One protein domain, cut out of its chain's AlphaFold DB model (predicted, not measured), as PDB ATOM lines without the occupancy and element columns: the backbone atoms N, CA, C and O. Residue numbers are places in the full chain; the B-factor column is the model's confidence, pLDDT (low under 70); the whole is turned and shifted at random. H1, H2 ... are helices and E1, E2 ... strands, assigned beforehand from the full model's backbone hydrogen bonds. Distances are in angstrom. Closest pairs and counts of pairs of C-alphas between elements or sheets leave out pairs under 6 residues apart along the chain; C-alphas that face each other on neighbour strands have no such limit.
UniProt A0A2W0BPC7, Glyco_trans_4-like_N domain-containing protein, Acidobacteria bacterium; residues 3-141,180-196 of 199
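Overview. This is residues 3 to 141 and 180 to 196 of the 199 residues of the protein "Glyco_trans_4-like_N domain-containing protein" of Acidobacteria bacterium (UniProt A0A2W0BPC7). A twisted slab of six parallel strands runs through the middle of the domain, with H1 and H2 over one face and H5 over the other. Beyond the last residues of the strands lies an arm of H4 and H3, H3 at its far end, and past the edge strand E6 lies the small helix H7. The printed part has 156 residues with seven named helices and six named strands, in the order E1 H1 E2 H2 E3 H3 H4 H5 E4 H6 E5 E6 H7; across the sheet the order is E3 E2 E1 E4 E5 E6. The class is mixed, helices and strands, and the whole is compact, with a radius of gyration of the C-alphas of 15.7 A and spans of 46 by 41 by 32 A.

Arrangement. Start with the sheet at E1, residues 3 to 8, and E2, residues 34 to 42, which are parallel at 12 degrees, with N 5 and O 36 2.8 A apart. On the other side of E2 is the edge strand E3, residues 58 to 64, parallel to E2; look at N 60 and O 37, 2.8 A. Beside E1 look for E4, residues 113 to 117, parallel at 17 degrees, with N 6 and O 115 2.8 A apart. Next comes E5, residues 132 to 136, parallel to E4, with N 134 and O 114 at 2.8 A, and then the other edge strand E6, residues 181 to 183, parallel to E5, with N 183 and O 135 at 2.9 A. Three layers, helices on both faces of the sheet, come from H1, residues 17 to 29, and H2, residues 49 to 54, on the same face, and H5, residues 96 to 108, on the opposite face. H1 runs along the strands at a height over the sheet of 9.6 A, over E1 and only just over E4, with 3 of its C-alphas there; its closest C-alphas to E2 are Met 26 and Ile 35, 7.4 A. H2 is over E3 at 7.5 A, with C-alphas 53 and 59 closest at 5.7 A. H5 is over E2 and E1 at 9.5 A, with C-alphas 62 and 98 closest to E3 at 6.8 A. H6, residues 118 to 121, stands at the sheet's level, its Gly 121 C-alpha 4.6 A from that of Lys 7. H4, residues 88 to 91, and H6 only just touch, with 3 pairs of C-alphas within 8 A, Leu 90 and Val 120 closest at 5.3 A. H3, residues 72 to 82, and H4 touch only at the corner, at Asn 81 and Tyr 88, 6.2 A. H7, residues 187 to 194, only grazes the sheet; its closest C-alphas to E6 are Phe 193 and Val 182, 7.9 A. Strand-helix-strand units, two parallel neighbour strands with a helix between them in the chain, are E1, H1, E2; E2, H2, E3; and E4, H6, E5, each with a right-handed crossover. In H1, H3, H5 and H7 every O i to N i+4 pair is within hydrogen-bond range; in H2 0 of 2 are, beside 3 of 3 O i to N i+3 pairs, and H4 and H6 are too short for an O i to N i+4 pair.

Along the chain. Find C-alpha 3 at (204.031, 254.426, 265.506), where E1 begins its 16.4 A. E2 is the longest strand, 26.3 A, and E3 measures 19.4 A. H1 and H5 are 18.3 A and 18.2 A, and H3, 15.4 A, begins at C-alpha 72, (173.637, 278.584, 261.646). E4 and E5 are 12.4 A and 12.7 A, E6 6.5 A, H2 10.4 A, H4 4.9 A and H6 5.3 A. H7, 10.2 A, ends at C-alpha 194, (200.316, 258.218, 241.622).

Size, cuts and confidence. The two C-alphas farthest apart are those of Lys 32 and Ala 72, 46.3 A. Residues 142 to 179 are cut out, and C-alphas 141 and 180 are 19.8 A apart across the cut, on the link from E5 to E6. Of the links that are printed whole, none is long. The mean pLDDT of the printed part is 95.8, and no printed residue is under 70.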
ATOM      1  N   ILE A   3     204.811 253.794 266.573       98.69
ATOM      2  CA  ILE A   3     204.031 254.426 265.506       98.69
ATOM      3  C   ILE A   3     203.127 255.494 266.118       98.69
ATOM      4  O   ILE A   3     202.361 255.206 267.040       98.69
ATOM      5  N   LEU A   4     203.188 256.716 265.586       98.81
ATOM      6  CA  LEU A   4     202.208 257.761 265.875       98.81
ATOM      7  C   LEU A   4     201.130 257.743 264.792       98.81
ATOM      8  O   LEU A   4     201.384 258.123 263.651       98.81
ATOM      9  N   TRP A   5     199.921 257.332 265.155       98.75
ATOM     10  CA  TRP A   5     198.775 257.298 264.255       98.75
ATOM     11  C   TRP A   5     197.857 258.490 264.513       98.75
ATOM     12  O   TRP A   5     197.298 258.623 265.600       98.75
ATOM     13  N   VAL A   6     197.687 259.358 263.518       98.69
ATOM     14  CA  VAL A   6     196.971 260.634 263.643       98.69
ATOM     15  C   VAL A   6     195.698 260.603 262.812       98.69
ATOM     16  O   VAL A   6     195.770 260.556 261.588       98.69
ATOM     17  N   LYS A   7     194.532 260.698 263.456       97.94
ATOM     18  CA  LYS A   7     193.228 260.669 262.776       97.94
ATOM     19  C   LYS A   7     192.355 261.861 263.157       97.94
ATOM     20  O   LYS A   7     192.234 262.214 264.323       97.94
ATOM     21  N   ALA A   8     191.703 262.460 262.170       97.00
ATOM     22  CA  ALA A   8     190.646 263.438 262.403       97.00
ATOM     23  C   ALA A   8     189.264 262.764 262.388       97.00
ATOM     24  O   ALA A   8     189.046 261.813 261.639       97.00
ATOM     25  N   GLY A   9     188.314 263.293 263.158       94.75
ATOM     26  CA  GLY A   9     186.920 262.838 263.166       94.75
ATOM     27  C   GLY A   9     186.626 261.649 264.085       94.75
ATOM     28  O   GLY A   9     185.527 261.107 264.022       94.75
ATOM     29  N   GLY A  10     187.568 261.268 264.952       95.38
ATOM     30  CA  GLY A  10     187.358 260.179 265.900       95.38
ATOM     31  C   GLY A  10     187.563 258.803 265.270       95.38
ATOM     32  O   GLY A  10     187.829 258.661 264.074       95.38
ATOM     33  N   LEU A  11     187.452 257.774 266.100       96.31
ATOM     34  CA  LEU A  11     187.523 256.370 265.711       96.31
ATOM     35  C   LEU A  11     186.304 255.576 266.167       96.31
ATOM     36  O   LEU A  11     185.909 254.672 265.448       96.31
ATOM     37  N   VAL A  12     185.710 255.904 267.315       94.94
ATOM     38  CA  VAL A  12     184.555 255.182 267.864       94.94
ATOM     39  C   VAL A  12     183.322 256.095 267.939       94.94
ATOM     40  O   VAL A  12     183.488 257.307 268.088       94.94
ATOM     41  N   PRO A  13     182.098 255.551 267.787       94.12
ATOM     42  CA  PRO A  13     181.782 254.151 267.463       94.12
ATOM     43  C   PRO A  13     182.233 253.750 266.045       94.12
ATOM     44  O   PRO A  13     182.485 254.606 265.196       94.12
ATOM     45  N   LEU A  14     182.373 252.439 265.801       93.88
ATOM     46  CA  LEU A  14     182.815 251.860 264.520       93.88
ATOM     47  C   LEU A  14     181.657 251.767 263.509       93.88
ATOM     48  O   LEU A  14     181.320 250.693 263.021       93.88
ATOM     49  N   ASP A  15     181.039 252.904 263.221       93.56
ATOM     50  CA  ASP A  15     179.818 253.045 262.416       93.56
ATOM     51  C   ASP A  15     180.072 253.355 260.931       93.56
ATOM     52  O   ASP A  15     179.168 253.263 260.106       93.56
ATOM     53  N   MET A  16     181.308 253.708 260.576       92.44
ATOM     54  CA  MET A  16     181.694 254.128 259.229       92.44
ATOM     55  C   MET A  16     182.840 253.272 258.697       92.44
ATOM     56  O   MET A  16     183.795 252.983 259.422       92.44
ATOM     57  N   GLY A  17     182.814 252.948 257.400       92.25
ATOM     58  CA  GLY A  17     183.835 252.110 256.756       92.25
ATOM     59  C   GLY A  17     185.271 252.598 256.987       92.25
ATOM     60  O   GLY A  17     186.145 251.806 257.333       92.25
ATOM     61  N   GLY A  18     185.505 253.914 256.907       91.94
ATOM     62  CA  GLY A  18     186.817 254.507 257.193       91.94
ATOM     63  C   GLY A  18     187.266 254.350 258.654       91.94
ATOM     64  O   GLY A  18     188.450 254.148 258.913       91.94
ATOM     65  N   LYS A  19     186.341 254.391 259.625       95.38
ATOM     66  CA  LYS A  19     186.653 254.144 261.044       95.38
ATOM     67  C   LYS A  19     186.953 252.667 261.291       95.38
ATOM     68  O   LYS A  19     187.965 252.355 261.914       95.38
ATOM     69  N   ILE A  20     186.123 251.773 260.744       96.50
ATOM     70  CA  ILE A  20     186.308 250.318 260.831       96.50
ATOM     71  C   ILE A  20     187.679 249.933 260.269       96.50
ATOM     72  O   ILE A  20     188.449 249.255 260.946       96.50
ATOM     73  N   ARG A  21     188.025 250.413 259.067       95.44
ATOM     74  CA  ARG A  21     189.310 250.110 258.425       95.44
ATOM     75  C   ARG A  21     190.494 250.579 259.270       95.44
ATOM     76  O   ARG A  21     191.382 249.778 259.549       95.44
ATOM     77  N   SER A  22     190.492 251.840 259.705       96.81
ATOM     78  CA  SER A  22     191.547 252.380 260.573       96.81
ATOM     79  C   SER A  22     191.696 251.573 261.859       96.81
ATOM     80  O   SER A  22     192.808 251.214 262.234       96.81
ATOM     81  N   PHE A  23     190.581 251.250 262.517       97.81
ATOM     82  CA  PHE A  23     190.587 250.498 263.766       97.81
ATOM     83  C   PHE A  23     191.171 249.099 263.582       97.81
ATOM     84  O   PHE A  23     192.065 248.717 264.332       97.81
ATOM     85  N   GLN A  24     190.711 248.345 262.579       97.62
ATOM     86  CA  GLN A  24     191.196 246.982 262.352       97.62
ATOM     87  C   GLN A  24     192.676 246.965 261.960       97.62
ATOM     88  O   GLN A  24     193.423 246.119 262.449       97.62
ATOM     89  N   MET A  25     193.122 247.931 261.150       96.62
ATOM     90  CA  MET A  25     194.532 248.062 260.780       96.62
ATOM     91  C   MET A  25     195.402 248.370 262.005       96.62
ATOM     92  O   MET A  25     196.369 247.656 262.268       96.62
ATOM     93  N   MET A  26     195.031 249.381 262.800       97.62
ATOM     94  CA  MET A  26     195.758 249.721 264.028       97.62
ATOM     95  C   MET A  26     195.769 248.564 265.026       97.62
ATOM     96  O   MET A  26     196.817 248.262 265.586       97.62
ATOM     97  N   LYS A  27     194.634 247.881 265.223       98.12
ATOM     98  CA  LYS A  27     194.513 246.733 266.134       98.12
ATOM     99  C   LYS A  27     195.361 245.543 265.686       98.12
ATOM    100  O   LYS A  27     195.886 244.810 266.518       98.12
ATOM    101  N   ALA A  28     195.495 245.318 264.381       98.06
ATOM    102  CA  ALA A  28     196.389 244.289 263.864       98.06
ATOM    103  C   ALA A  28     197.863 244.659 264.102       98.06
ATOM    104  O   ALA A  28     198.642 243.809 264.533       98.06
ATOM    105  N   LEU A  29     198.230 245.925 263.873       97.69
ATOM    106  CA  LEU A  29     199.588 246.435 264.083       97.69
ATOM    107  C   LEU A  29     199.985 246.464 265.566       97.69
ATOM    108  O   LEU A  29     201.135 246.151 265.880       97.69
ATOM    109  N   SER A  30     199.052 246.758 266.477       97.94
ATOM    110  CA  SER A  30     199.335 246.848 267.919       97.94
ATOM    111  C   SER A  30     199.789 245.527 268.543       97.94
ATOM    112  O   SER A  30     200.433 245.516 269.583       97.94
ATOM    113  N   ARG A  31     199.560 244.394 267.866       97.56
ATOM    114  CA  ARG A  31     200.085 243.082 268.283       97.56
ATOM    115  C   ARG A  31     201.612 242.985 268.223       97.56
ATOM    116  O   ARG A  31     202.178 242.084 268.834       97.56
ATOM    117  N   LYS A  32     202.272 243.829 267.424       97.94
ATOM    118  CA  LYS A  32     203.727 243.776 267.172       97.94
ATOM    119  C   LYS A  32     204.426 245.130 267.308       97.94
ATOM    120  O   LYS A  32     205.657 245.197 267.252       97.94
ATOM    121  N   HIS A  33     203.674 246.218 267.415       98.25
ATOM    122  CA  HIS A  33     204.190 247.581 267.389       98.25
ATOM    123  C   HIS A  33     203.509 248.421 268.458       98.25
ATOM    124  O   HIS A  33     202.319 248.252 268.696       98.25
ATOM    125  N   ALA A  34     204.256 249.354 269.045       98.19
ATOM    126  CA  ALA A  34     203.705 250.277 270.021       98.19
ATOM    127  C   ALA A  34     202.947 251.393 269.288       98.19
ATOM    128  O   ALA A  34     203.557 252.163 268.538       98.19
ATOM    129  N   ILE A  35     201.631 251.481 269.477       98.62
ATOM    130  CA  ILE A  35     200.777 252.463 268.802       98.62
ATOM    131  C   ILE A  35     200.425 253.589 269.770       98.62
ATOM    132  O   ILE A  35     199.700 253.396 270.744       98.62
ATOM    133  N   THR A  36     200.875 254.805 269.459       98.69
ATOM    134  CA  THR A  36     200.265 256.019 270.008       98.69
ATOM    135  C   THR A  36     199.206 256.516 269.038       98.69
ATOM    136  O   THR A  36     199.523 256.999 267.952       98.69
ATOM    137  N   PHE A  37     197.942 256.414 269.430       98.69
ATOM    138  CA  PHE A  37     196.812 256.915 268.666       98.69
ATOM    139  C   PHE A  37     196.452 258.331 269.127       98.69
ATOM    140  O   PHE A  37     196.037 258.530 270.265       98.69
ATOM    141  N   LEU A  38     196.595 259.325 268.249       98.62
ATOM    142  CA  LEU A  38     196.132 260.690 268.491       98.62
ATOM    143  C   LEU A  38     194.937 260.997 267.597       98.62
ATOM    144  O   LEU A  38     195.024 260.927 266.370       98.62
ATOM    145  N   THR A  39     193.839 261.416 268.215       98.38
ATOM    146  CA  THR A  39     192.618 261.772 267.501       98.38
ATOM    147  C   THR A  39     192.041 263.099 267.954       98.38
ATOM    148  O   THR A  39     192.123 263.474 269.123       98.38
ATOM    149  N   TYR A  40     191.448 263.816 267.006       98.06
ATOM    150  CA  TYR A  40     190.742 265.067 267.239       98.06
ATOM    151  C   TYR A  40     189.405 265.061 266.509       98.06
ATOM    152  O   TYR A  40     189.319 264.719 265.329       98.06
ATOM    153  N   TYR A  41     188.345 265.409 267.223       96.81
ATOM    154  CA  TYR A  41     186.961 265.218 266.793       96.81
ATOM    155  C   TYR A  41     186.068 266.296 267.384       96.81
ATOM    156  O   TYR A  41     186.482 267.031 268.272       96.81
ATOM    157  N   GLN A  42     184.854 266.413 266.853       96.12
ATOM    158  CA  GLN A  42     183.846 267.279 267.444       96.12
ATOM    159  C   GLN A  42     183.526 266.794 268.861       96.12
ATOM    160  O   GLN A  42     183.284 265.610 269.054       96.12
ATOM    161  N   GLU A  43     183.537 267.696 269.835       94.44
ATOM    162  CA  GLU A  43     183.179 267.397 271.220       94.44
ATOM    163  C   GLU A  43     181.734 266.882 271.330       94.44
ATOM    164  O   GLU A  43     180.816 267.453 270.741       94.44
ATOM    165  N   HIS A  44     181.540 265.796 272.078       91.19
ATOM    166  CA  HIS A  44     180.235 265.202 272.360       91.19
ATOM    167  C   HIS A  44     180.253 264.498 273.725       91.19
ATOM    168  O   HIS A  44     181.311 264.114 274.219       91.19
ATOM    169  N   SER A  45     179.082 264.316 274.339       87.06
ATOM    170  CA  SER A  45     178.954 263.755 275.694       87.06
ATOM    171  C   SER A  45     179.247 262.252 275.780       87.06
ATOM    172  O   SER A  45     179.703 261.773 276.812       87.06
ATOM    173  N   SER A  46     179.010 261.501 274.704       88.31
ATOM    174  CA  SER A  46     179.189 260.044 274.623       88.31
ATOM    175  C   SER A  46     180.591 259.630 274.151       88.31
ATOM    176  O   SER A  46     180.743 258.809 273.247       88.31
ATOM    177  N   ASP A  47     181.636 260.257 274.688       91.75
ATOM    178  CA  ASP A  47     183.012 259.995 274.263       91.75
ATOM    179  C   ASP A  47     183.582 258.693 274.847       91.75
ATOM    180  O   ASP A  47     183.867 258.595 276.037       91.75
ATOM    181  N   GLN A  48     183.795 257.708 273.973       93.50
ATOM    182  CA  GLN A  48     184.318 256.382 274.315       93.50
ATOM    183  C   GLN A  48     185.773 256.174 273.874       93.50
ATOM    184  O   GLN A  48     186.324 255.086 274.021       93.50
ATOM    185  N   HIS A  49     186.443 257.190 273.318       95.56
ATOM    186  CA  HIS A  49     187.777 257.001 272.738       95.56
ATOM    187  C   HIS A  49     188.826 256.574 273.770       95.56
ATOM    188  O   HIS A  49     189.786 255.899 273.411       95.56
ATOM    189  N   ARG A  50     188.631 256.918 275.047       93.56
ATOM    190  CA  ARG A  50     189.493 256.484 276.156       93.56
ATOM    191  C   ARG A  50     189.519 254.968 276.340       93.56
ATOM    192  O   ARG A  50     190.547 254.433 276.729       93.56
ATOM    193  N   GLU A  51     188.446 254.259 275.994       95.25
ATOM    194  CA  GLU A  51     188.383 252.794 276.105       95.25
ATOM    195  C   GLU A  51     189.391 252.089 275.181       95.25
ATOM    196  O   GLU A  51     189.762 250.936 275.412       95.25
ATOM    197  N   LEU A  52     189.883 252.790 274.152       96.94
ATOM    198  CA  LEU A  52     190.913 252.295 273.244       96.94
ATOM    199  C   LEU A  52     192.289 252.146 273.921       96.94
ATOM    200  O   LEU A  52     193.154 251.478 273.357       96.94
ATOM    201  N   GLU A  53     192.494 252.711 275.120       96.75
ATOM    202  CA  GLU A  53     193.703 252.491 275.938       96.75
ATOM    203  C   GLU A  53     193.856 251.009 276.342       96.75
ATOM    204  O   GLU A  53     194.961 250.552 276.606       96.75
ATOM    205  N   ASN A  54     192.778 250.213 276.283       96.19
ATOM    206  CA  ASN A  54     192.834 248.757 276.469       96.19
ATOM    207  C   ASN A  54     193.430 247.999 275.263       96.19
ATOM    208  O   ASN A  54     193.617 246.784 275.325       96.19
ATOM    209  N   ILE A  55     193.649 248.679 274.131       96.56
ATOM    210  CA  ILE A  55     194.047 248.074 272.845       96.56
ATOM    211  C   ILE A  55     195.361 248.669 272.326       96.56
ATOM    212  O   ILE A  55     196.151 247.959 271.697       96.56
ATOM    213  N   PHE A  56     195.575 249.967 272.545       98.12
ATOM    214  CA  PHE A  56     196.736 250.715 272.068       98.12
ATOM    215  C   PHE A  56     197.556 251.238 273.244       98.12
ATOM    216  O   PHE A  56     196.988 251.672 274.242       98.12
ATOM    217  N   ASP A  57     198.879 251.284 273.091       97.75
ATOM    218  CA  ASP A  57     199.821 251.708 274.134       97.75
ATOM    219  C   ASP A  57     199.516 253.097 274.698       97.75
ATOM    220  O   ASP A  57     199.771 253.378 275.869       97.75
ATOM    221  N   ARG A  58     199.012 254.000 273.850       97.94
ATOM    222  CA  ARG A  58     198.629 255.345 274.271       97.94
ATOM    223  C   ARG A  58     197.529 255.902 273.388       97.94
ATOM    224  O   ARG A  58     197.656 255.908 272.166       97.94
ATOM    225  N   VAL A  59     196.507 256.480 274.012       98.38
ATOM    226  CA  VAL A  59     195.439 257.199 273.313       98.38
ATOM    227  C   VAL A  59     195.430 258.658 273.745       98.38
ATOM    228  O   VAL A  59     195.474 258.996 274.925       98.38
ATOM    229  N   ILE A  60     195.423 259.555 272.765       98.12
ATOM    230  CA  ILE A  60     195.445 260.997 272.967       98.12
ATOM    231  C   ILE A  60     194.225 261.593 272.280       98.12
ATOM    232  O   ILE A  60     194.200 261.775 271.064       98.12
ATOM    233  N   CYS A  61     193.231 261.934 273.089       97.94
ATOM    234  CA  CYS A  61     192.011 262.583 272.638       97.94
ATOM    235  C   CYS A  61     192.140 264.105 272.673       97.94
ATOM    236  O   CYS A  61     192.665 264.684 273.627       97.94
ATOM    237  N   CYS A  62     191.652 264.758 271.625       97.75
ATOM    238  CA  CYS A  62     191.589 266.208 271.493       97.75
ATOM    239  C   CYS A  62     190.183 266.604 271.005       97.75
ATOM    240  O   CYS A  62     190.003 266.817 269.803       97.75
ATOM    241  N   PRO A  63     189.178 266.666 271.898       97.00
ATOM    242  CA  PRO A  63     187.857 267.165 271.535       97.00
ATOM    243  C   PRO A  63     187.951 268.633 271.102       97.00
ATOM    244  O   PRO A  63     188.704 269.424 271.673       97.00
ATOM    245  N   LEU A  64     187.216 268.982 270.052       97.19
ATOM    246  CA  LEU A  64     187.209 270.293 269.418       97.19
ATOM    247  C   LEU A  64     185.793 270.865 269.454       97.19
ATOM    248  O   LEU A  64     184.834 270.174 269.106       97.19
ATOM    249  N   SER A  65     185.667 272.158 269.748       94.69
ATOM    250  CA  SER A  65     184.392 272.887 269.680       94.69
ATOM    251  C   SER A  65     183.979 273.170 268.226       94.69
ATOM    252  O   SER A  65     183.979 274.306 267.743       94.69
ATOM    253  N   ILE A  66     183.669 272.107 267.487       94.44
ATOM    254  CA  ILE A  66     183.129 272.153 266.128       94.44
ATOM    255  C   ILE A  66     181.597 272.238 266.243       94.44
ATOM    256  O   ILE A  66     181.017 271.466 267.000       94.44
ATOM    257  N   PRO A  67     180.923 273.170 265.546       92.50
ATOM    258  CA  PRO A  67     179.463 273.229 265.560       92.50
ATOM    259  C   PRO A  67     178.840 272.015 264.869       92.50
ATOM    260  O   PRO A  67     179.414 271.506 263.906       92.50
ATOM    261  N   ASP A  68     177.629 271.639 265.281       92.56
ATOM    262  CA  ASP A  68     176.864 270.609 264.583       92.56
ATOM    263  C   ASP A  68     176.599 270.997 263.129       92.56
ATOM    264  O   ASP A  68     176.315 272.162 262.804       92.56
ATOM    265  N   SER A  69     176.671 269.994 262.259       90.38
ATOM    266  CA  SER A  69     176.501 270.177 260.818       90.38
ATOM    267  C   SER A  69     175.123 270.761 260.505       90.38
ATOM    268  O   SER A  69     174.106 270.325 261.039       90.38
ATOM    269  N   GLY A  70     175.081 271.769 259.635       90.56
ATOM    270  CA  GLY A  70     173.832 272.397 259.194       90.56
ATOM    271  C   GLY A  70     173.276 273.486 260.120       90.56
ATOM    272  O   GLY A  70     172.373 274.217 259.694       90.56
ATOM    273  N   THR A  71     173.836 273.667 261.322       94.69
ATOM    274  CA  THR A  71     173.496 274.789 262.214       94.69
ATOM    275  C   THR A  71     173.880 276.142 261.608       94.69
ATOM    276  O   THR A  71     174.752 276.237 260.744       94.69
ATOM    277  N   ALA A  72     173.276 277.233 262.091       95.38
ATOM    278  CA  ALA A  72     173.637 278.584 261.646       95.38
ATOM    279  C   ALA A  72     175.135 278.879 261.852       95.38
ATOM    280  O   ALA A  72     175.778 279.483 260.994       95.38
ATOM    281  N   ARG A  73     175.713 278.394 262.958       94.00
ATOM    282  CA  ARG A  73     177.139 278.550 263.262       94.00
ATOM    283  C   ARG A  73     178.024 277.795 262.264       94.00
ATOM    284  O   ARG A  73     179.021 278.360 261.819       94.00
ATOM    285  N   ASP A  74     177.653 276.571 261.888       94.81
ATOM    286  CA  ASP A  74     178.344 275.794 260.849       94.81
ATOM    287  C   ASP A  74     178.265 276.487 259.480       94.81
ATOM    288  O   ASP A  74     179.289 276.691 258.833       94.81
ATOM    289  N   ARG A  75     177.086 276.994 259.090       94.31
ATOM    290  CA  ARG A  75     176.906 277.756 257.839       94.31
ATOM    291  C   ARG A  75     177.750 279.029 257.799       94.31
ATOM    292  O   ARG A  75     178.392 279.305 256.789       94.31
ATOM    293  N   ILE A  76     177.799 279.789 258.897       94.75
ATOM    294  CA  ILE A  76     178.660 280.977 259.011       94.75
ATOM    295  C   ILE A  76     180.132 280.577 258.892       94.75
ATOM    296  O   ILE A  76     180.909 281.256 258.218       94.75
ATOM    297  N   ARG A  77     180.537 279.473 259.530       94.62
ATOM    298  CA  ARG A  77     181.909 278.963 259.450       94.62
ATOM    299  C   ARG A  77     182.260 278.526 258.026       94.62
ATOM    300  O   ARG A  77     183.344 278.864 257.556       94.62
ATOM    301  N   TYR A  78     181.344 277.855 257.330       94.94
ATOM    302  CA  TYR A  78     181.484 277.492 255.921       94.94
ATOM    303  C   TYR A  78     181.632 278.734 255.038       94.94
ATOM    304  O   TYR A  78     182.593 278.838 254.280       94.94
ATOM    305  N   ALA A  79     180.740 279.717 255.190       93.62
ATOM    306  CA  ALA A  79     180.773 280.963 254.426       93.62
ATOM    307  C   ALA A  79     182.092 281.724 254.627       93.62
ATOM    308  O   ALA A  79     182.712 282.156 253.658       93.62
ATOM    309  N   LYS A  80     182.589 281.810 255.866       93.62
ATOM    310  CA  LYS A  80     183.921 282.366 256.155       93.62
ATOM    311  C   LYS A  80     185.040 281.545 255.509       93.62
ATOM    312  O   LYS A  80     186.007 282.116 255.016       93.62
ATOM    313  N   ASN A  81     184.914 280.216 255.490       94.38
ATOM    314  CA  ASN A  81     185.898 279.338 254.864       94.38
ATOM    315  C   ASN A  81     185.977 279.527 253.346       94.38
ATOM    316  O   ASN A  81     187.065 279.346 252.803       94.38
ATOM    317  N   LEU A  82     184.888 279.933 252.677       91.06
ATOM    318  CA  LEU A  82     184.889 280.216 251.235       91.06
ATOM    319  C   LEU A  82     185.954 281.249 250.833       91.06
ATOM    320  O   LEU A  82     186.499 281.158 249.738       91.06
ATOM    321  N   LEU A  83     186.313 282.157 251.746       89.75
ATOM    322  CA  LEU A  83     187.358 283.174 251.565       89.75
ATOM    323  C   LEU A  83     188.788 282.629 251.731       89.75
ATOM    324  O   LEU A  83     189.758 283.376 251.625       89.75
ATOM    325  N   THR A  84     188.941 281.338 252.022       90.81
ATOM    326  CA  THR A  84     190.236 280.679 252.222       90.81
ATOM    327  C   THR A  84     190.536 279.693 251.097       90.81
ATOM    328  O   THR A  84     189.630 279.147 250.464       90.81
ATOM    329  N   TRP A  85     191.817 279.377 250.913       88.81
ATOM    330  CA  TRP A  85     192.292 278.354 249.973       88.81
ATOM    331  C   TRP A  85     192.315 276.933 250.561       88.81
ATOM    332  O   TRP A  85     193.076 276.085 250.100       88.81
ATOM    333  N   SER A  86     191.509 276.667 251.593       92.38
ATOM    334  CA  SER A  86     191.416 275.357 252.242       92.38
ATOM    335  C   SER A  86     189.989 274.804 252.119       92.38
ATOM    336  O   SER A  86     189.029 275.539 252.390       92.38
ATOM    337  N   PRO A  87     189.819 273.522 251.748       95.44
ATOM    338  CA  PRO A  87     188.496 272.906 251.677       95.44
ATOM    339  C   PRO A  87     187.886 272.829 253.080       95.44
ATOM    340  O   PRO A  87     188.597 272.629 254.077       95.44
ATOM    341  N   TYR A  88     186.569 273.006 253.180       95.88
ATOM    342  CA  TYR A  88     185.891 273.106 254.472       95.88
ATOM    343  C   TYR A  88     186.025 271.827 255.298       95.88
ATOM    344  O   TYR A  88     186.254 271.891 256.509       95.88
ATOM    345  N   ALA A  89     185.966 270.674 254.623       94.31
ATOM    346  CA  ALA A  89     186.112 269.356 255.235       94.31
ATOM    347  C   ALA A  89     187.412 269.213 256.045       94.31
ATOM    348  O   ALA A  89     187.416 268.536 257.070       94.31
ATOM    349  N   LEU A  90     188.485 269.903 255.638       95.81
ATOM    350  CA  LEU A  90     189.758 269.945 256.364       95.81
ATOM    351  C   LEU A  90     189.802 271.109 257.354       95.81
ATOM    352  O   LEU A  90     190.167 270.931 258.516       95.81
ATOM    353  N   SER A  91     189.403 272.307 256.916       95.12
ATOM    354  CA  SER A  91     189.465 273.524 257.732       95.12
ATOM    355  C   SER A  91     188.703 273.411 259.045       95.12
ATOM    356  O   SER A  91     189.127 274.000 260.039       95.12
ATOM    357  N   LYS A  92     187.599 272.654 259.079       95.31
ATOM    358  CA  LYS A  92     186.812 272.486 260.303       95.31
ATOM    359  C   LYS A  92     187.571 271.762 261.426       95.31
ATOM    360  O   LYS A  92     187.275 272.012 262.593       95.31
ATOM    361  N   TYR A  93     188.581 270.958 261.084       97.31
ATOM    362  CA  TYR A  93     189.444 270.247 262.034       97.31
ATOM    363  C   TYR A  93     190.813 270.903 262.252       97.31
ATOM    364  O   TYR A  93     191.594 270.423 263.073       97.31
ATOM    365  N   ARG A  94     191.137 271.983 261.532       96.38
ATOM    366  CA  ARG A  94     192.396 272.706 261.738       96.38
ATOM    367  C   ARG A  94     192.388 273.357 263.119       96.38
ATOM    368  O   ARG A  94     191.567 274.237 263.374       96.38
ATOM    369  N   ASP A  95     193.332 272.968 263.970       97.62
ATOM    370  CA  ASP A  95     193.420 273.441 265.346       97.62
ATOM    371  C   ASP A  95     194.881 273.621 265.794       97.62
ATOM    372  O   ASP A  95     195.735 272.742 265.645       97.62
ATOM    373  N   ARG A  96     195.189 274.796 266.360       97.31
ATOM    374  CA  ARG A  96     196.561 275.152 266.758       97.31
ATOM    375  C   ARG A  96     197.048 274.350 267.964       97.31
ATOM    376  O   ARG A  96     198.252 274.098 268.058       97.31
ATOM    377  N   ALA A  97     196.161 273.987 268.889       97.94
ATOM    378  CA  ALA A  97     196.521 273.200 270.061       97.94
ATOM    379  C   ALA A  97     196.840 271.757 269.657       97.94
ATOM    380  O   ALA A  97     197.874 271.236 270.078       97.94
ATOM    381  N   VAL A  98     196.050 271.167 268.755       98.38
ATOM    382  CA  VAL A  98     196.330 269.848 268.161       98.38
ATOM    383  C   VAL A  98     197.674 269.853 267.434       98.38
ATOM    384  O   VAL A  98     198.532 269.020 267.723       98.38
ATOM    385  N   ALA A  99     197.914 270.826 266.550       98.31
ATOM    386  CA  ALA A  99     199.176 270.926 265.814       98.31
ATOM    387  C   ALA A  99     200.392 271.140 266.739       98.31
ATOM    388  O   ALA A  99     201.483 270.629 266.483       98.31
ATOM    389  N   ARG A 100     200.240 271.899 267.835       98.12
ATOM    390  CA  ARG A 100     201.292 272.047 268.856       98.12
ATOM    391  C   ARG A 100     201.542 270.728 269.584       98.12
ATOM    392  O   ARG A 100     202.695 270.347 269.744       98.12
ATOM    393  N   ARG A 101     200.484 270.021 269.982       98.25
ATOM    394  CA  ARG A 101     200.589 268.736 270.681       98.25
ATOM    395  C   ARG A 101     201.278 267.677 269.823       98.25
ATOM    396  O   ARG A 101     202.171 267.002 270.320       98.25
ATOM    397  N   LEU A 102     200.919 267.586 268.543       98.31
ATOM    398  CA  LEU A 102     201.570 266.699 267.577       98.31
ATOM    399  C   LEU A 102     203.056 267.017 267.410       98.31
ATOM    400  O   LEU A 102     203.880 266.114 267.499       98.31
ATOM    401  N   ARG A 103     203.411 268.294 267.225       97.88
ATOM    402  CA  ARG A 103     204.821 268.705 267.135       97.88
ATOM    403  C   ARG A 103     205.601 268.355 268.397       97.88
ATOM    404  O   ARG A 103     206.693 267.823 268.280       97.88
ATOM    405  N   ASN A 104     205.034 268.607 269.575       97.69
ATOM    406  CA  ASN A 104     205.691 268.266 270.835       97.69
ATOM    407  C   ASN A 104     205.941 266.759 270.937       97.69
ATOM    408  O   ASN A 104     207.066 266.373 271.206       97.69
ATOM    409  N   LEU A 105     204.941 265.920 270.639       97.25
ATOM    410  CA  LEU A 105     205.106 264.463 270.646       97.25
ATOM    411  C   LEU A 105     206.238 264.011 269.723       97.25
ATOM    412  O   LEU A 105     207.063 263.207 270.130       97.25
ATOM    413  N   VAL A 106     206.286 264.539 268.502       97.25
ATOM    414  CA  VAL A 106     207.312 264.179 267.513       97.25
ATOM    415  C   VAL A 106     208.710 264.670 267.908       97.25
ATOM    416  O   VAL A 106     209.698 264.075 267.500       97.25
ATOM    417  N   LEU A 107     208.817 265.742 268.695       96.31
ATOM    418  CA  LEU A 107     210.103 266.254 269.179       96.31
ATOM    419  C   LEU A 107     210.604 265.538 270.439       96.31
ATOM    420  O   LEU A 107     211.811 265.458 270.642       96.31
ATOM    421  N   THR A 108     209.703 265.070 271.303       95.50
ATOM    422  CA  THR A 108     210.068 264.519 272.621       95.50
ATOM    423  C   THR A 108     210.082 262.997 272.674       95.50
ATOM    424  O   THR A 108     210.533 262.429 273.662       95.50
ATOM    425  N   GLU A 109     209.549 262.322 271.661       94.75
ATOM    426  CA  GLU A 109     209.392 260.869 271.640       94.75
ATOM    427  C   GLU A 109     210.057 260.292 270.385       94.75
ATOM    428  O   GLU A 109     209.916 260.836 269.293       94.75
ATOM    429  N   ALA A 110     210.723 259.144 270.520       94.75
ATOM    430  CA  ALA A 110     211.341 258.444 269.396       94.75
ATOM    431  C   ALA A 110     210.311 257.595 268.627       94.75
ATOM    432  O   ALA A 110     210.176 256.396 268.880       94.75
ATOM    433  N   TYR A 111     209.532 258.217 267.739       98.38
ATOM    434  CA  TYR A 111     208.681 257.487 266.793       98.38
ATOM    435  C   TYR A 111     209.491 257.047 265.572       98.38
ATOM    436  O   TYR A 111     210.306 257.802 265.057       98.38
ATOM    437  N   ASP A 112     209.214 255.852 265.057       98.19
ATOM    438  CA  ASP A 112     209.809 255.383 263.802       98.19
ATOM    439  C   ASP A 112     208.982 255.849 262.593       98.19
ATOM    440  O   ASP A 112     209.513 256.205 261.539       98.19
ATOM    441  N   ILE A 113     207.651 255.834 262.749       98.38
ATOM    442  CA  ILE A 113     206.683 256.125 261.688       98.38
ATOM    443  C   ILE A 113     205.594 257.055 262.218       98.38
ATOM    444  O   ILE A 113     205.030 256.838 263.294       98.38
ATOM    445  N   LEU A 114     205.248 258.057 261.413       98.75
ATOM    446  CA  LEU A 114     204.093 258.924 261.605       98.75
ATOM    447  C   LEU A 114     203.061 258.628 260.509       98.75
ATOM    448  O   LEU A 114     203.391 258.663 259.325       98.75
ATOM    449  N   ILE A 115     201.808 258.380 260.881       98.69
ATOM    450  CA  ILE A 115     200.728 258.061 259.940       98.69
ATOM    451  C   ILE A 115     199.659 259.150 260.001       98.69
ATOM    452  O   ILE A 115     199.041 259.362 261.044       98.69
ATOM    453  N   ALA A 116     199.433 259.831 258.878       98.56
ATOM    454  CA  ALA A 116     198.290 260.709 258.666       98.56
ATOM    455  C   ALA A 116     197.128 259.872 258.115       98.56
ATOM    456  O   ALA A 116     197.130 259.479 256.948       98.56
ATOM    457  N   ASP A 117     196.148 259.575 258.963       97.88
ATOM    458  CA  ASP A 117     194.961 258.811 258.600       97.88
ATOM    459  C   ASP A 117     193.935 259.714 257.919       97.88
ATOM    460  O   ASP A 117     193.386 260.645 258.523       97.88
ATOM    461  N   PHE A 118     193.670 259.388 256.659       94.75
ATOM    462  CA  PHE A 118     192.838 260.130 255.730       94.75
ATOM    463  C   PHE A 118     193.416 261.506 255.370       94.75
ATOM    464  O   PHE A 118     194.284 262.050 256.057       94.75
ATOM    465  N   CYS A 119     192.897 262.129 254.304       94.00
ATOM    466  CA  CYS A 119     193.312 263.491 253.945       94.00
ATOM    467  C   CYS A 119     193.068 264.469 255.113       94.00
ATOM    468  O   CYS A 119     193.848 265.392 255.354       94.00
ATOM    469  N   VAL A 120     192.012 264.238 255.896       95.69
ATOM    470  CA  VAL A 120     191.662 265.062 257.058       95.69
ATOM    471  C   VAL A 120     192.699 264.971 258.179       95.69
ATOM    472  O   VAL A 120     193.048 266.009 258.743       95.69
ATOM    473  N   GLY A 121     193.272 263.791 258.445       96.19
ATOM    474  CA  GLY A 121     194.344 263.620 259.431       96.19
ATOM    475  C   GLY A 121     195.584 264.469 259.133       96.19
ATOM    476  O   GLY A 121     196.281 264.894 260.056       96.19
ATOM    477  N   GLY A 122     195.801 264.801 257.856       96.94
ATOM    478  CA  GLY A 122     196.898 265.639 257.381       96.94
ATOM    479  C   GLY A 122     196.838 267.110 257.810       96.94
ATOM    480  O   GLY A 122     197.860 267.789 257.745       96.94
ATOM    481  N   VAL A 123     195.685 267.629 258.260       96.50
ATOM    482  CA  VAL A 123     195.495 269.083 258.460       96.50
ATOM    483  C   VAL A 123     196.322 269.676 259.599       96.50
ATOM    484  O   VAL A 123     196.772 270.818 259.497       96.50
ATOM    485  N   ASN A 124     196.548 268.900 260.660       97.94
ATOM    486  CA  ASN A 124     197.394 269.280 261.796       97.94
ATOM    487  C   ASN A 124     198.714 268.488 261.826       97.94
ATOM    488  O   ASN A 124     199.491 268.623 262.771       97.94
ATOM    489  N   PHE A 125     198.947 267.640 260.820       98.25
ATOM    490  CA  PHE A 125     200.045 266.682 260.795       98.25
ATOM    491  C   PHE A 125     201.405 267.378 260.599       98.25
ATOM    492  O   PHE A 125     201.508 268.315 259.799       98.25
ATOM    493  N   PRO A 126     202.467 266.947 261.306       97.38
ATOM    494  CA  PRO A 126     203.776 267.592 261.252       97.38
ATOM    495  C   PRO A 126     204.567 267.153 260.008       97.38
ATOM    496  O   PRO A 126     205.576 266.465 260.107       97.38
ATOM    497  N   TRP A 127     204.129 267.573 258.818       97.31
ATOM    498  CA  TRP A 127     204.729 267.166 257.537       97.31
ATOM    499  C   TRP A 127     206.216 267.512 257.370       97.31
ATOM    500  O   TRP A 127     206.887 266.901 256.547       97.31
ATOM    501  N   SER A 128     206.733 268.481 258.128       95.81
ATOM    502  CA  SER A 128     208.150 268.863 258.121       95.81
ATOM    503  C   SER A 128     209.023 268.005 259.044       95.81
ATOM    504  O   SER A 128     210.204 268.295 259.201       95.81
ATOM    505  N   ALA A 129     208.454 267.002 259.718       95.38
ATOM    506  CA  ALA A 129     209.213 266.105 260.575       95.38
ATOM    507  C   ALA A 129     210.142 265.209 259.742       95.38
ATOM    508  O   ALA A 129     209.714 264.614 258.752       95.38
ATOM    509  N   GLY A 130     211.387 265.040 260.198       95.06
ATOM    510  CA  GLY A 130     212.376 264.142 259.580       95.06
ATOM    511  C   GLY A 130     212.099 262.645 259.776       95.06
ATOM    512  O   GLY A 130     212.983 261.830 259.556       95.06
ATOM    513  N   HIS A 131     210.899 262.287 260.231       97.31
ATOM    514  CA  HIS A 131     210.465 260.905 260.431       97.31
ATOM    515  C   HIS A 131     209.917 260.328 259.123       97.31
ATOM    516  O   HIS A 131     209.523 261.093 258.236       97.31
ATOM    517  N   THR A 132     209.789 259.002 259.044       98.19
ATOM    518  CA  THR A 132     209.027 258.357 257.965       98.19
ATOM    519  C   THR A 132     207.546 258.707 258.110       98.19
ATOM    520  O   THR A 132     206.933 258.455 259.149       98.19
ATOM    521  N   LYS A 133     206.961 259.303 257.074       98.38
ATOM    522  CA  LYS A 133     205.592 259.823 257.032       98.38
ATOM    523  C   LYS A 133     204.776 259.020 256.035       98.38
ATOM    524  O   LYS A 133     205.108 258.964 254.853       98.38
ATOM    525  N   ILE A 134     203.671 258.459 256.502       98.44
ATOM    526  CA  ILE A 134     202.727 257.720 255.668       98.44
ATOM    527  C   ILE A 134     201.421 258.502 255.598       98.44
ATOM    528  O   ILE A 134     200.824 258.817 256.628       98.44
ATOM    529  N   LEU A 135     200.951 258.789 254.387       98.44
ATOM    530  CA  LEU A 135     199.578 259.227 254.160       98.44
ATOM    531  C   LEU A 135     198.714 257.989 253.910       98.44
ATOM    532  O   LEU A 135     198.849 257.338 252.876       98.44
ATOM    533  N   PHE A 136     197.818 257.663 254.840       97.75
ATOM    534  CA  PHE A 136     196.872 256.567 254.666       97.75
ATOM    535  C   PHE A 136     195.546 257.093 254.120       97.75
ATOM    536  O   PHE A 136     194.698 257.596 254.853       97.75
ATOM    537  N   THR A 137     195.380 257.011 252.808       94.81
ATOM    538  CA  THR A 137     194.173 257.455 252.103       94.81
ATOM    539  C   THR A 137     193.094 256.377 252.162       94.81
ATOM    540  O   THR A 137     193.394 255.188 252.079       94.81
ATOM    541  N   HIS A 138     191.828 256.779 252.310       91.19
ATOM    542  CA  HIS A 138     190.696 255.842 252.224       91.19
ATOM    543  C   HIS A 138     189.828 256.067 250.991       91.19
ATOM    544  O   HIS A 138     189.125 255.137 250.625       91.19
ATOM    545  N   ASN A 139     189.887 257.264 250.406       91.19
ATOM    546  CA  ASN A 139     189.211 257.697 249.188       91.19
ATOM    547  C   ASN A 139     190.077 258.779 248.518       91.19
ATOM    548  O   ASN A 139     190.879 259.430 249.196       91.19
ATOM    549  N   ALA A 140     189.829 259.030 247.234       94.81
ATOM    550  CA  ALA A 140     190.203 260.259 246.539       94.81
ATOM    551  C   ALA A 140     189.168 261.373 246.808       94.81
ATOM    552  O   ALA A 140     188.153 261.484 246.117       94.81
ATOM    553  N   GLU A 141     189.405 262.217 247.814       95.94
ATOM    554  CA  GLU A 141     188.427 263.222 248.255       95.94
ATOM    555  C   GLU A 141     188.163 264.281 247.181       95.94
ATOM    556  O   GLU A 141     187.028 264.736 247.014       95.94
ATOM    557  N   ASP A 180     206.409 260.105 252.600       97.50
ATOM    558  CA  ASP A 180     207.409 259.163 252.092       97.50
ATOM    559  C   ASP A 180     206.710 257.945 251.459       97.50
ATOM    560  O   ASP A 180     207.180 257.376 250.476       97.50
ATOM    561  N   HIS A 181     205.528 257.589 251.983       97.25
ATOM    562  CA  HIS A 181     204.654 256.566 251.416       97.25
ATOM    563  C   HIS A 181     203.186 257.006 251.411       97.25
ATOM    564  O   HIS A 181     202.709 257.665 252.337       97.25
ATOM    565  N   VAL A 182     202.443 256.574 250.393       97.50
ATOM    566  CA  VAL A 182     200.986 256.734 250.318       97.50
ATOM    567  C   VAL A 182     200.353 255.354 250.282       97.50
ATOM    568  O   VAL A 182     200.630 254.562 249.383       97.50
ATOM    569  N   PHE A 183     199.513 255.059 251.268       96.19
ATOM    570  CA  PHE A 183     198.737 253.826 251.311       96.19
ATOM    571  C   PHE A 183     197.340 254.103 250.775       96.19
ATOM    572  O   PHE A 183     196.638 254.991 251.268       96.19
ATOM    573  N   THR A 184     196.956 253.344 249.757       95.19
ATOM    574  CA  THR A 184     195.631 253.374 249.139       95.19
ATOM    575  C   THR A 184     194.890 252.076 249.431       95.19
ATOM    576  O   THR A 184     195.463 251.112 249.942       95.19
ATOM    577  N   VAL A 185     193.590 252.057 249.146       92.44
ATOM    578  CA  VAL A 185     192.704 250.929 249.484       92.44
ATOM    579  C   VAL A 185     192.159 250.213 248.251       92.44
ATOM    580  O   VAL A 185     191.412 249.247 248.383       92.44
ATOM    581  N   SER A 186     192.541 250.687 247.067       93.75
ATOM    582  CA  SER A 186     192.229 250.113 245.765       93.75
ATOM    583  C   SER A 186     193.317 250.481 244.747       93.75
ATOM    584  O   SER A 186     194.075 251.441 244.953       93.75
ATOM    585  N   ASP A 187     193.375 249.739 243.640       95.06
ATOM    586  CA  ASP A 187     194.242 250.072 242.505       95.06
ATOM    587  C   ASP A 187     193.798 251.370 241.817       95.06
ATOM    588  O   ASP A 187     194.636 252.191 241.458       95.06
ATOM    589  N   THR A 188     192.489 251.632 241.746       94.75
ATOM    590  CA  THR A 188     191.948 252.898 241.227       94.75
ATOM    591  C   THR A 188     192.451 254.105 242.023       94.75
ATOM    592  O   THR A 188     192.895 255.098 241.444       94.75
ATOM    593  N   ASP A 189     192.437 254.027 243.359       94.69
ATOM    594  CA  ASP A 189     192.980 255.092 244.208       94.69
ATOM    595  C   ASP A 189     194.497 255.219 244.028       94.69
ATOM    596  O   ASP A 189     195.031 256.329 243.990       94.69
ATOM    597  N   LYS A 190     195.209 254.092 243.886       95.25
ATOM    598  CA  LYS A 190     196.654 254.082 243.618       95.25
ATOM    599  C   LYS A 190     196.972 254.828 242.326       95.25
ATOM    600  O   LYS A 190     197.845 255.695 242.330       95.25
ATOM    601  N   GLU A 191     196.251 254.540 241.247       95.19
ATOM    602  CA  GLU A 191     196.390 255.246 239.975       95.19
ATOM    603  C   GLU A 191     196.101 256.741 240.124       95.19
ATOM    604  O   GLU A 191     196.881 257.561 239.641       95.19
ATOM    605  N   TYR A 192     195.037 257.118 240.839       95.56
ATOM    606  CA  TYR A 192     194.719 258.521 241.107       95.56
ATOM    607  C   TYR A 192     195.861 259.243 241.837       95.56
ATOM    608  O   TYR A 192     196.359 260.258 241.347       95.56
ATOM    609  N   PHE A 193     196.312 258.712 242.978       96.19
ATOM    610  CA  PHE A 193     197.332 259.367 243.800       96.19
ATOM    611  C   PHE A 193     198.728 259.330 243.163       96.19
ATOM    612  O   PHE A 193     199.513 260.256 243.382       96.19
ATOM    613  N   SER A 194     199.032 258.324 242.333       94.69
ATOM    614  CA  SER A 194     200.316 258.218 241.622       94.69
ATOM    615  C   SER A 194     200.609 259.420 240.721       94.69
ATOM    616  O   SER A 194     201.764 259.804 240.571       94.69
ATOM    617  N   ARG A 195     199.567 260.091 240.210       94.38
ATOM    618  CA  ARG A 195     199.679 261.301 239.374       94.38
ATOM    619  C   ARG A 195     200.315 262.485 240.103       94.38
ATOM    620  O   ARG A 195     200.712 263.449 239.459       94.38
ATOM    621  N   PHE A 196     200.372 262.447 241.435       93.81
ATOM    622  CA  PHE A 196     200.964 263.505 242.255       93.81
ATOM    623  C   PHE A 196     202.361 263.159 242.778       93.81
ATOM    624  O   PHE A 196     202.978 264.000 243.431       93.81
TER     625      PHE A 196